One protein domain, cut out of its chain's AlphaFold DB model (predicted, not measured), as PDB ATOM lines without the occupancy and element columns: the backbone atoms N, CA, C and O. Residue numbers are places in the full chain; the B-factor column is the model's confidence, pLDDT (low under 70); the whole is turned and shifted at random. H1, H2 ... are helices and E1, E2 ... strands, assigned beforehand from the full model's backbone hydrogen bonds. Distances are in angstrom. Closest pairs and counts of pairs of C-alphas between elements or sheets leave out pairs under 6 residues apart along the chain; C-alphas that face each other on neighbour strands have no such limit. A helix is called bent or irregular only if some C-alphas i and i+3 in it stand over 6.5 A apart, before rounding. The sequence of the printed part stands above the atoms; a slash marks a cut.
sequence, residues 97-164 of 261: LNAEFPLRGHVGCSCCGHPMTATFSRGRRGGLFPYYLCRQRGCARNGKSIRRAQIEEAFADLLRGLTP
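What this domain is: This is residues 97 to 164 of the 261 residues of the protein "Recombinase domain-containing protein" of Hankyongella ginsenosidimutans (UniProt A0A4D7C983). A small antiparallel sheet of three strands, E1, E2 and E3, has the two loops of residues 108 to 116 and 134 to 144 gathered at one end and the turn of the hairpin E1 and E2, residues 123 to 127, at the other; straight after E3 the helix H1 leads away from the sheet as an arm, and its residues 156 to 161, with the tail 162 to 164, stick out free. The printed part has 68 residues with three named strands and one named helix, in the order E1 E2 E3 H1 along the chain, and a first long stretch, residues 97 to 116, has no named element. The sheet's order is E1 - E2 - E3, antiparallel throughout, and it is a meander, each strand the antiparallel neighbour of the one before. The class is mixed, helices and strands, with 29 of the 68 residues, under half, in named elements. The whole is only just loose, close to compact, with a radius of gyration of the C-alphas of 13.2 A, and it spans 43 by 32 by 20 A.

How they stand to each other: The printed part opens with residues 97 to 116, whose C-alphas lie 6 to 14 A from the mean of all C-alphas. Strand E1, residues 117 to 122, then pairs with E2, residues 128 to 133, in a hairpin. These neighbours are antiparallel, at 149 degrees between their directions, and the C-alphas of Ala 118 and Tyr 132 face each other at 4.6 A. N 119 and O 131 are within hydrogen-bond range at 2.9 A, as are N 129 and O 121 at 2.8 A. E2 and E3, residues 145 to 147, form the second hairpin. They are antiparallel at 124 degrees, and the C-alphas of Leu 133 and Ser 145 face each other at 4.4 A. N 146 and O 132 are within hydrogen-bond range at 2.8 A, and N 132 and O 146 at 2.9 A. E2 is the inner strand, and E1 and E3 are the edge strands. The sheet's C-alphas lie up to 3.6 A off the best plane through them. H1, residues 148 to 161, is on the sheet but only grazes it, with its residues 148 to 151. The closest C-alphas of E2 and H1 are those of Tyr 131 and Arg 148, 4.8 A apart, while their centres are 15.9 A apart. In H1 every O i to N i+4 pair is within hydrogen-bond range.

Where its parts are: E1 runs from Thr 117, with its C-alpha at (214.039, 151.414, 189.734), to Arg 122, and is 16.4 A long from first to last C-alpha. E2 runs from Leu 128 to Leu 133 and is 15.0 A long. E3 runs from Ser 145 to Arg 147, 6.7 A, with C-alpha 145 at (220.854, 149.356, 195.976). H1 runs from Arg 148 to Gly 161, 20.1 A, and is not bent; its last C-alpha is at (202.135, 157.221, 212.140).

The domain as a whole: The C-alphas of Arg 124 and Pro 164 are the two farthest apart, at 44.8 A, and those of the first and last printed residues, Leu 97 and Pro 164, are 27.6 A apart. Without residues 156 to 164, which stand free, the body has 59 residues and spans 33 by 23 by 20 A. The printed part has no cut. The link from E2 to E3, 11 residues, is long; those from E1 to E2 and from E3 to H1 are tight. The mean pLDDT of the printed part is 87.6, and residues 97 to 98 are under 70.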
ATOM      1  N   LEU A  97     203.124 148.225 186.899       55.41
ATOM      2  CA  LEU A  97     202.566 147.813 188.193       55.41
ATOM      3  C   LEU A  97     202.913 146.345 188.492       55.41
ATOM      4  O   LEU A  97     202.040 145.483 188.569       55.41
ATOM      5  N   ASN A  98     204.203 146.046 188.655       64.81
ATOM      6  CA  ASN A  98     204.619 144.754 189.206       64.81
ATOM      7  C   ASN A  98     204.224 144.694 190.686       64.81
ATOM      8  O   ASN A  98     204.742 145.467 191.492       64.81
ATOM      9  N   ALA A  99     203.357 143.744 191.053       72.56
ATOM     10  CA  ALA A  99     202.877 143.563 192.428       72.56
ATOM     11  C   ALA A  99     204.008 143.333 193.451       72.56
ATOM     12  O   ALA A  99     203.838 143.595 194.636       72.56
ATOM     13  N   GLU A 100     205.172 142.868 192.993       78.88
ATOM     14  CA  GLU A 100     206.348 142.615 193.830       78.88
ATOM     15  C   GLU A 100     207.081 143.885 194.290       78.88
ATOM     16  O   GLU A 100     207.898 143.796 195.210       78.88
ATOM     17  N   PHE A 101     206.807 145.034 193.658       85.69
ATOM     18  CA  PHE A 101     207.412 146.333 193.970       85.69
ATOM     19  C   PHE A 101     206.359 147.451 193.954       85.69
ATOM     20  O   PHE A 101     206.349 148.281 193.037       85.69
ATOM     21  N   PRO A 102     205.481 147.507 194.969       84.31
ATOM     22  CA  PRO A 102     204.396 148.486 195.039       84.31
ATOM     23  C   PRO A 102     204.886 149.941 195.052       84.31
ATOM     24  O   PRO A 102     204.179 150.826 194.584       84.31
ATOM     25  N   LEU A 103     206.101 150.200 195.551       86.81
ATOM     26  CA  LEU A 103     206.660 151.552 195.665       86.81
ATOM     27  C   LEU A 103     207.520 151.964 194.453       86.81
ATOM     28  O   LEU A 103     208.145 153.031 194.456       86.81
ATOM     29  N   ARG A 104     207.582 151.142 193.395       84.69
ATOM     30  CA  ARG A 104     208.361 151.456 192.187       84.69
ATOM     31  C   ARG A 104     207.834 152.734 191.532       84.69
ATOM     32  O   ARG A 104     206.655 152.843 191.224       84.69
ATOM     33  N   GLY A 105     208.726 153.691 191.281       81.94
ATOM     34  CA  GLY A 105     208.353 154.995 190.724       81.94
ATOM     35  C   GLY A 105     207.934 156.040 191.764       81.94
ATOM     36  O   GLY A 105     207.867 157.212 191.413       81.94
ATOM     37  N   HIS A 106     207.717 155.645 193.023       87.12
ATOM     38  CA  HIS A 106     207.390 156.553 194.129       87.12
ATOM     39  C   HIS A 106     208.586 156.822 195.048       87.12
ATOM     40  O   HIS A 106     208.699 157.904 195.617       87.12
ATOM     41  N   VAL A 107     209.506 155.861 195.181       89.38
ATOM     42  CA  VAL A 107     210.728 156.038 195.981       89.38
ATOM     43  C   VAL A 107     211.725 156.898 195.212       89.38
ATOM     44  O   VAL A 107     212.247 156.459 194.191       89.38
ATOM     45  N   GLY A 108     212.019 158.101 195.700       91.06
ATOM     46  CA  GLY A 108     213.047 158.979 195.138       91.06
ATOM     47  C   GLY A 108     214.443 158.689 195.694       91.06
ATOM     48  O   GLY A 108     214.612 158.357 196.868       91.06
ATOM     49  N   CYS A 109     215.476 158.840 194.864       91.19
ATOM     50  CA  CYS A 109     216.853 158.805 195.347       91.19
ATOM     51  C   CYS A 109     217.138 160.027 196.233       91.19
ATOM     52  O   CYS A 109     216.966 161.160 195.795       91.19
ATOM     53  N   SER A 110     217.692 159.816 197.429       89.06
ATOM     54  CA  SER A 110     218.076 160.906 198.349       89.06
ATOM     55  C   SER A 110     219.130 161.879 197.804       89.06
ATOM     56  O   SER A 110     219.308 162.946 198.373       89.06
ATOM     57  N   CYS A 111     219.854 161.517 196.742       90.50
ATOM     58  CA  CYS A 111     220.880 162.374 196.146       90.50
ATOM     59  C   CYS A 111     220.367 163.172 194.941       90.50
ATOM     60  O   CYS A 111     220.675 164.350 194.837       90.50
ATOM     61  N   CYS A 112     219.605 162.552 194.031       89.50
ATOM     62  CA  CYS A 112     219.179 163.199 192.783       89.50
ATOM     63  C   CYS A 112     217.662 163.391 192.645       89.50
ATOM     64  O   CYS A 112     217.214 163.868 191.609       89.50
ATOM     65  N   GLY A 113     216.857 162.951 193.616       88.44
ATOM     66  CA  GLY A 113     215.390 163.022 193.579       88.44
ATOM     67  C   GLY A 113     214.718 162.119 192.537       88.44
ATOM     68  O   GLY A 113     213.518 161.879 192.619       88.44
ATOM     69  N   HIS A 114     215.472 161.571 191.580       90.00
ATOM     70  CA  HIS A 114     214.932 160.730 190.516       90.00
ATOM     71  C   HIS A 114     214.339 159.427 191.088       90.00
ATOM     72  O   HIS A 114     214.940 158.848 192.007       90.00
ATOM     73  N   PRO A 115     213.187 158.946 190.577       90.44
ATOM     74  CA  PRO A 115     212.572 157.724 191.068       90.44
ATOM     75  C   PRO A 115     213.500 156.526 190.872       90.44
ATOM     76  O   PRO A 115     214.087 156.311 189.810       90.44
ATOM     77  N   MET A 116     213.622 155.731 191.925       90.19
ATOM     78  CA  MET A 116     214.406 154.511 191.945       90.19
ATOM     79  C   MET A 116     213.694 153.408 191.156       90.19
ATOM     80  O   MET A 116     212.466 153.264 191.177       90.19
ATOM     81  N   THR A 117     214.491 152.591 190.478       89.50
ATOM     82  CA  THR A 117     214.039 151.414 189.734       89.50
ATOM     83  C   THR A 117     214.064 150.189 190.647       89.50
ATOM     84  O   THR A 117     214.870 150.115 191.568       89.50
ATOM     85  N   ALA A 118     213.213 149.201 190.386       89.00
ATOM     86  CA  ALA A 118     213.241 147.920 191.085       89.00
ATOM     87  C   ALA A 118     214.073 146.881 190.321       89.00
ATOM     88  O   ALA A 118     214.026 146.824 189.090       89.00
ATOM     89  N   THR A 119     214.831 146.052 191.033       89.62
ATOM     90  CA  THR A 119     215.621 144.972 190.434       89.62
ATOM     91  C   THR A 119     215.726 143.770 191.367       89.62
ATOM     92  O   THR A 119     215.720 143.918 192.589       89.62
ATOM     93  N   PHE A 120     215.849 142.577 190.786       90.88
ATOM     94  CA  PHE A 120     216.252 141.376 191.506       90.88
ATOM     95  C   PHE A 120     217.738 141.121 191.292       90.88
ATOM     96  O   PHE A 120     218.217 141.101 190.159       90.88
ATOM     97  N   SER A 121     218.463 140.880 192.377       88.31
ATOM     98  CA  SER A 121     219.847 140.416 192.325       88.31
ATOM     99  C   SER A 121     219.906 138.938 192.700       88.31
ATOM    100  O   SER A 121     219.281 138.513 193.670       88.31
ATOM    101  N   ARG A 122     220.659 138.146 191.932       90.88
ATOM    102  CA  ARG A 122     220.835 136.710 192.180       90.88
ATOM    103  C   ARG A 122     222.000 136.488 193.141       90.88
ATOM    104  O   ARG A 122     223.113 136.930 192.879       90.88
ATOM    105  N   GLY A 123     221.746 135.809 194.255       87.69
ATOM    106  CA  GLY A 123     222.784 135.413 195.202       87.69
ATOM    107  C   GLY A 123     223.516 134.136 194.782       87.69
ATOM    108  O   GLY A 123     223.054 133.378 193.929       87.69
ATOM    109  N   ARG A 124     224.636 133.851 195.455       85.56
ATOM    110  CA  ARG A 124     225.514 132.696 195.179       85.56
ATOM    111  C   ARG A 124     224.801 131.337 195.228       85.56
ATOM    112  O   ARG A 124     225.158 130.436 194.486       85.56
ATOM    113  N   ARG A 125     223.772 131.204 196.072       87.69
ATOM    114  CA  ARG A 125     222.949 129.986 196.229       87.69
ATOM    115  C   ARG A 125     221.717 129.946 195.308       87.69
ATOM    116  O   ARG A 125     220.816 129.153 195.531       87.69
ATOM    117  N   GLY A 126     221.630 130.836 194.317       85.88
ATOM    118  CA  GLY A 126     220.519 130.885 193.358       85.88
ATOM    119  C   GLY A 126     219.280 131.668 193.807       85.88
ATOM    120  O   GLY A 126     218.416 131.923 192.977       85.88
ATOM    121  N   GLY A 127     219.204 132.111 195.067       87.69
ATOM    122  CA  GLY A 127     218.096 132.941 195.556       87.69
ATOM    123  C   GLY A 127     218.040 134.323 194.892       87.69
ATOM    124  O   GLY A 127     219.080 134.948 194.667       87.69
ATOM    125  N   LEU A 128     216.830 134.801 194.596       89.31
ATOM    126  CA  LEU A 128     216.561 136.143 194.074       89.31
ATOM    127  C   LEU A 128     216.257 137.097 195.233       89.31
ATOM    128  O   LEU A 128     215.396 136.823 196.064       89.31
ATOM    129  N   PHE A 129     216.951 138.230 195.271       90.31
ATOM    130  CA  PHE A 129     216.822 139.231 196.325       90.31
ATOM    131  C   PHE A 129     216.314 140.550 195.731       90.31
ATOM    132  O   PHE A 129     216.958 141.075 194.818       90.31
ATOM    133  N   PRO A 130     215.180 141.091 196.209       92.94
ATOM    134  CA  PRO A 130     214.602 142.316 195.671       92.94
ATOM    135  C   PRO A 130     215.261 143.580 196.248       92.94
ATOM    136  O   PRO A 130     215.437 143.717 197.464       92.94
ATOM    137  N   TYR A 131     215.559 144.543 195.372       92.75
ATOM    138  CA  TYR A 131     216.168 145.829 195.714       92.75
ATOM    139  C   TYR A 131     215.528 146.998 194.957       92.75
ATOM    140  O   TYR A 131     215.121 146.859 193.801       92.75
ATOM    141  N   TYR A 132     215.540 148.175 195.582       92.69
ATOM    142  CA  TYR A 132     215.359 149.459 194.906       92.69
ATOM    143  C   TYR A 132     216.735 150.065 194.600       92.69
ATOM    144  O   TYR A 132     217.618 150.085 195.457       92.69
ATOM    145  N   LEU A 133     216.929 150.554 193.377       92.00
ATOM    146  CA  LEU A 133     218.215 150.972 192.818       92.00
ATOM    147  C   LEU A 133     218.097 152.333 192.125       92.00
ATOM    148  O   LEU A 133     217.211 152.540 191.296       92.00
ATOM    149  N   CYS A 134     219.044 153.236 192.381       92.19
ATOM    150  CA  CYS A 134     219.200 154.439 191.562       92.19
ATOM    151  C   CYS A 134     219.975 154.109 190.276       92.19
ATOM    152  O   CYS A 134     221.086 153.588 190.351       92.19
ATOM    153  N   ARG A 135     219.403 154.424 189.107       88.88
ATOM    154  CA  ARG A 135     220.049 154.256 187.787       88.88
ATOM    155  C   ARG A 135     220.305 155.574 187.049       88.88
ATOM    156  O   ARG A 135     220.618 155.562 185.860       88.88
ATOM    157  N   GLN A 136     220.151 156.709 187.730       89.38
ATOM    158  CA  GLN A 136     220.311 158.011 187.093       89.38
ATOM    159  C   GLN A 136     221.782 158.266 186.752       89.38
ATOM    160  O   GLN A 136     222.645 158.287 187.636       89.38
ATOM    161  N   ARG A 137     222.060 158.498 185.464       87.56
ATOM    162  CA  ARG A 137     223.389 158.907 184.993       87.56
ATOM    163  C   ARG A 137     223.753 160.255 185.624       87.56
ATOM    164  O   ARG A 137     222.917 161.150 185.674       87.56
ATOM    165  N   GLY A 138     224.979 160.375 186.132       87.44
ATOM    166  CA  GLY A 138     225.462 161.588 186.808       87.44
ATOM    167  C   GLY A 138     225.093 161.710 188.293       87.44
ATOM    168  O   GLY A 138     225.469 162.686 188.927       87.44
ATOM    169  N   CYS A 139     224.394 160.734 188.886       90.38
ATOM    170  CA  CYS A 139     224.144 160.727 190.329       90.38
ATOM    171  C   CYS A 139     225.347 160.160 191.100       90.38
ATOM    172  O   CYS A 139     225.831 159.076 190.776       90.38
ATOM    173  N   ALA A 140     225.765 160.821 192.186       90.06
ATOM    174  CA  ALA A 140     226.838 160.332 193.063       90.06
ATOM    175  C   ALA A 140     226.506 158.983 193.733       90.06
ATOM    176  O   ALA A 140     227.392 158.235 194.133       90.06
ATOM    177  N   ARG A 141     225.212 158.654 193.849       87.44
ATOM    178  CA  ARG A 141     224.705 157.370 194.363       87.44
ATOM    179  C   ARG A 141     224.149 156.465 193.259       87.44
ATOM    180  O   ARG A 141     223.333 155.586 193.544       87.44
ATOM    181  N   ASN A 142     224.550 156.680 192.006       88.12
ATOM    182  CA  ASN A 142     224.207 155.779 190.910       88.12
ATOM    183  C   ASN A 142     224.721 154.363 191.217       88.12
ATOM    184  O   ASN A 142     225.846 154.192 191.676       88.12
ATOM    185  N   GLY A 143     223.885 153.348 191.016       83.19
ATOM    186  CA  GLY A 143     224.232 151.963 191.339       83.19
ATOM    187  C   GLY A 143     223.980 151.557 192.797       83.19
ATOM    188  O   GLY A 143     224.049 150.370 193.107       83.19
ATOM    189  N   LYS A 144     223.631 152.492 193.697       88.06
ATOM    190  CA  LYS A 144     223.325 152.150 195.093       88.06
ATOM    191  C   LYS A 144     221.985 151.419 195.191       88.06
ATOM    192  O   LYS A 144     220.944 151.977 194.828       88.06
ATOM    193  N   SER A 145     222.022 150.194 195.711       89.56
ATOM    194  CA  SER A 145     220.854 149.356 195.976       89.56
ATOM    195  C   SER A 145     220.476 149.371 197.459       89.56
ATOM    196  O   SER A 145     221.332 149.367 198.344       89.56
ATOM    197  N   ILE A 146     219.175 149.397 197.736       91.62
ATOM    198  CA  ILE A 146     218.596 149.311 199.081       91.62
ATOM    199  C   ILE A 146     217.623 148.136 199.090       91.62
ATOM    200  O   ILE A 146     216.880 147.935 198.125       91.62
ATOM    201  N   ARG A 147     217.660 147.319 200.150       92.81
ATOM    202  CA  ARG A 147     216.799 146.133 200.269       92.81
ATOM    203  C   ARG A 147     215.333 146.550 200.248       92.81
ATOM    204  O   ARG A 147     214.960 147.502 200.928       92.81
ATOM    205  N   ARG A 148     214.504 145.795 199.521       92.50
ATOM    206  CA  ARG A 148     213.061 146.060 199.421       92.50
ATOM    207  C   ARG A 148     212.398 146.174 200.797       92.50
ATOM    208  O   ARG A 148     211.725 147.164 201.055       92.50
ATOM    209  N   ALA A 149     212.668 145.199 201.669       92.25
ATOM    210  CA  ALA A 149     212.098 145.120 203.012       92.25
ATOM    211  C   ALA A 149     212.326 146.404 203.822       92.25
ATOM    212  O   ALA A 149     211.379 146.942 204.366       92.25
ATOM    213  N   GLN A 150     213.536 146.972 203.793       93.12
ATOM    214  CA  GLN A 150     213.853 148.185 204.557       93.12
ATOM    215  C   GLN A 150     213.017 149.394 204.127       93.12
ATOM    216  O   GLN A 150     212.572 150.169 204.965       93.12
ATOM    217  N   ILE A 151     212.820 149.573 202.820       92.00
ATOM    218  CA  ILE A 151     212.037 150.694 202.290       92.00
ATOM    219  C   ILE A 151     210.549 150.479 202.568       92.00
ATOM    220  O   ILE A 151     209.859 151.416 202.958       92.00
ATOM    221  N   GLU A 152     210.053 149.260 202.367       92.38
ATOM    222  CA  GLU A 152     208.637 148.940 202.558       92.38
ATOM    223  C   GLU A 152     208.227 148.945 204.032       92.38
ATOM    224  O   GLU A 152     207.155 149.455 204.345       92.38
ATOM    225  N   GLU A 153     209.079 148.461 204.937       93.12
ATOM    226  CA  GLU A 153     208.868 148.535 206.387       93.12
ATOM    227  C   GLU A 153     208.891 149.986 206.870       93.12
ATOM    228  O   GLU A 153     207.938 150.425 207.505       93.12
ATOM    229  N   ALA A 154     209.895 150.779 206.472       91.00
ATOM    230  CA  ALA A 154     209.947 152.198 206.827       91.00
ATOM    231  C   ALA A 154     208.722 152.971 206.305       91.00
ATOM    232  O   ALA A 154     208.194 153.860 206.974       91.00
ATOM    233  N   PHE A 155     208.239 152.624 205.109       91.19
ATOM    234  CA  PHE A 155     207.013 153.198 204.571       91.19
ATOM    235  C   PHE A 155     205.772 152.745 205.353       91.19
ATOM    236  O   PHE A 155     204.903 153.566 205.645       91.19
ATOM    237  N   ALA A 156     205.688 151.470 205.737       89.69
ATOM    238  CA  ALA A 156     204.603 150.959 206.569       89.69
ATOM    239  C   ALA A 156     204.574 151.636 207.950       89.69
ATOM    240  O   ALA A 156     203.497 151.951 208.454       89.69
ATOM    241  N   ASP A 157     205.732 151.916 208.543       91.62
ATOM    242  CA  ASP A 157     205.860 152.650 209.807       91.62
ATOM    243  C   ASP A 157     205.348 154.081 209.678       91.62
ATOM    244  O   ASP A 157     204.564 154.550 210.508       91.62
ATOM    245  N   LEU A 158     205.725 154.754 208.589       89.38
ATOM    246  CA  LEU A 158     205.224 156.082 208.264       89.38
ATOM    247  C   LEU A 158     203.697 156.073 208.103       89.38
ATOM    248  O   LEU A 158     203.020 156.937 208.657       89.38
ATOM    249  N   LEU A 159     203.134 155.076 207.415       87.19
ATOM    250  CA  LEU A 159     201.681 154.930 207.285       87.19
ATOM    251  C   LEU A 159     200.990 154.710 208.635       87.19
ATOM    252  O   LEU A 159     199.928 155.286 208.867       87.19
ATOM    253  N   ARG A 160     201.589 153.927 209.540       86.00
ATOM    254  CA  ARG A 160     201.066 153.738 210.903       86.00
ATOM    255  C   ARG A 160     201.036 155.055 211.681       86.00
ATOM    256  O   ARG A 160     200.046 155.336 212.356       86.00
ATOM    257  N   GLY A 161     202.068 155.886 211.535       84.88
ATOM    258  CA  GLY A 161     202.135 157.221 212.140       84.88
ATOM    259  C   GLY A 161     201.129 158.227 211.566       84.88
ATOM    260  O   GLY A 161     200.726 159.155 212.261       84.88
ATOM    261  N   LEU A 162     200.675 158.027 210.326       82.19
ATOM    262  CA  LEU A 162     199.684 158.879 209.660       82.19
ATOM    263  C   LEU A 162     198.226 158.513 209.984       82.19
ATOM    264  O   LEU A 162     197.316 159.044 209.345       82.19
ATOM    265  N   THR A 163     197.973 157.629 210.958       77.56
ATOM    266  CA  THR A 163     196.606 157.226 211.322       77.56
ATOM    267  C   THR A 163     195.804 158.442 211.817       77.56
ATOM    268  O   THR A 163     196.128 159.008 212.865       77.56
ATOM    269  N   PRO A 164     194.761 158.880 211.088       78.38
ATOM    270  CA  PRO A 164     194.011 160.078 211.440       78.38
ATOM    271  C   PRO A 164     193.203 159.878 212.726       78.38
ATOM    272  O   PRO A 164     192.720 158.783 213.020       78.38
TER     273      PRO A 164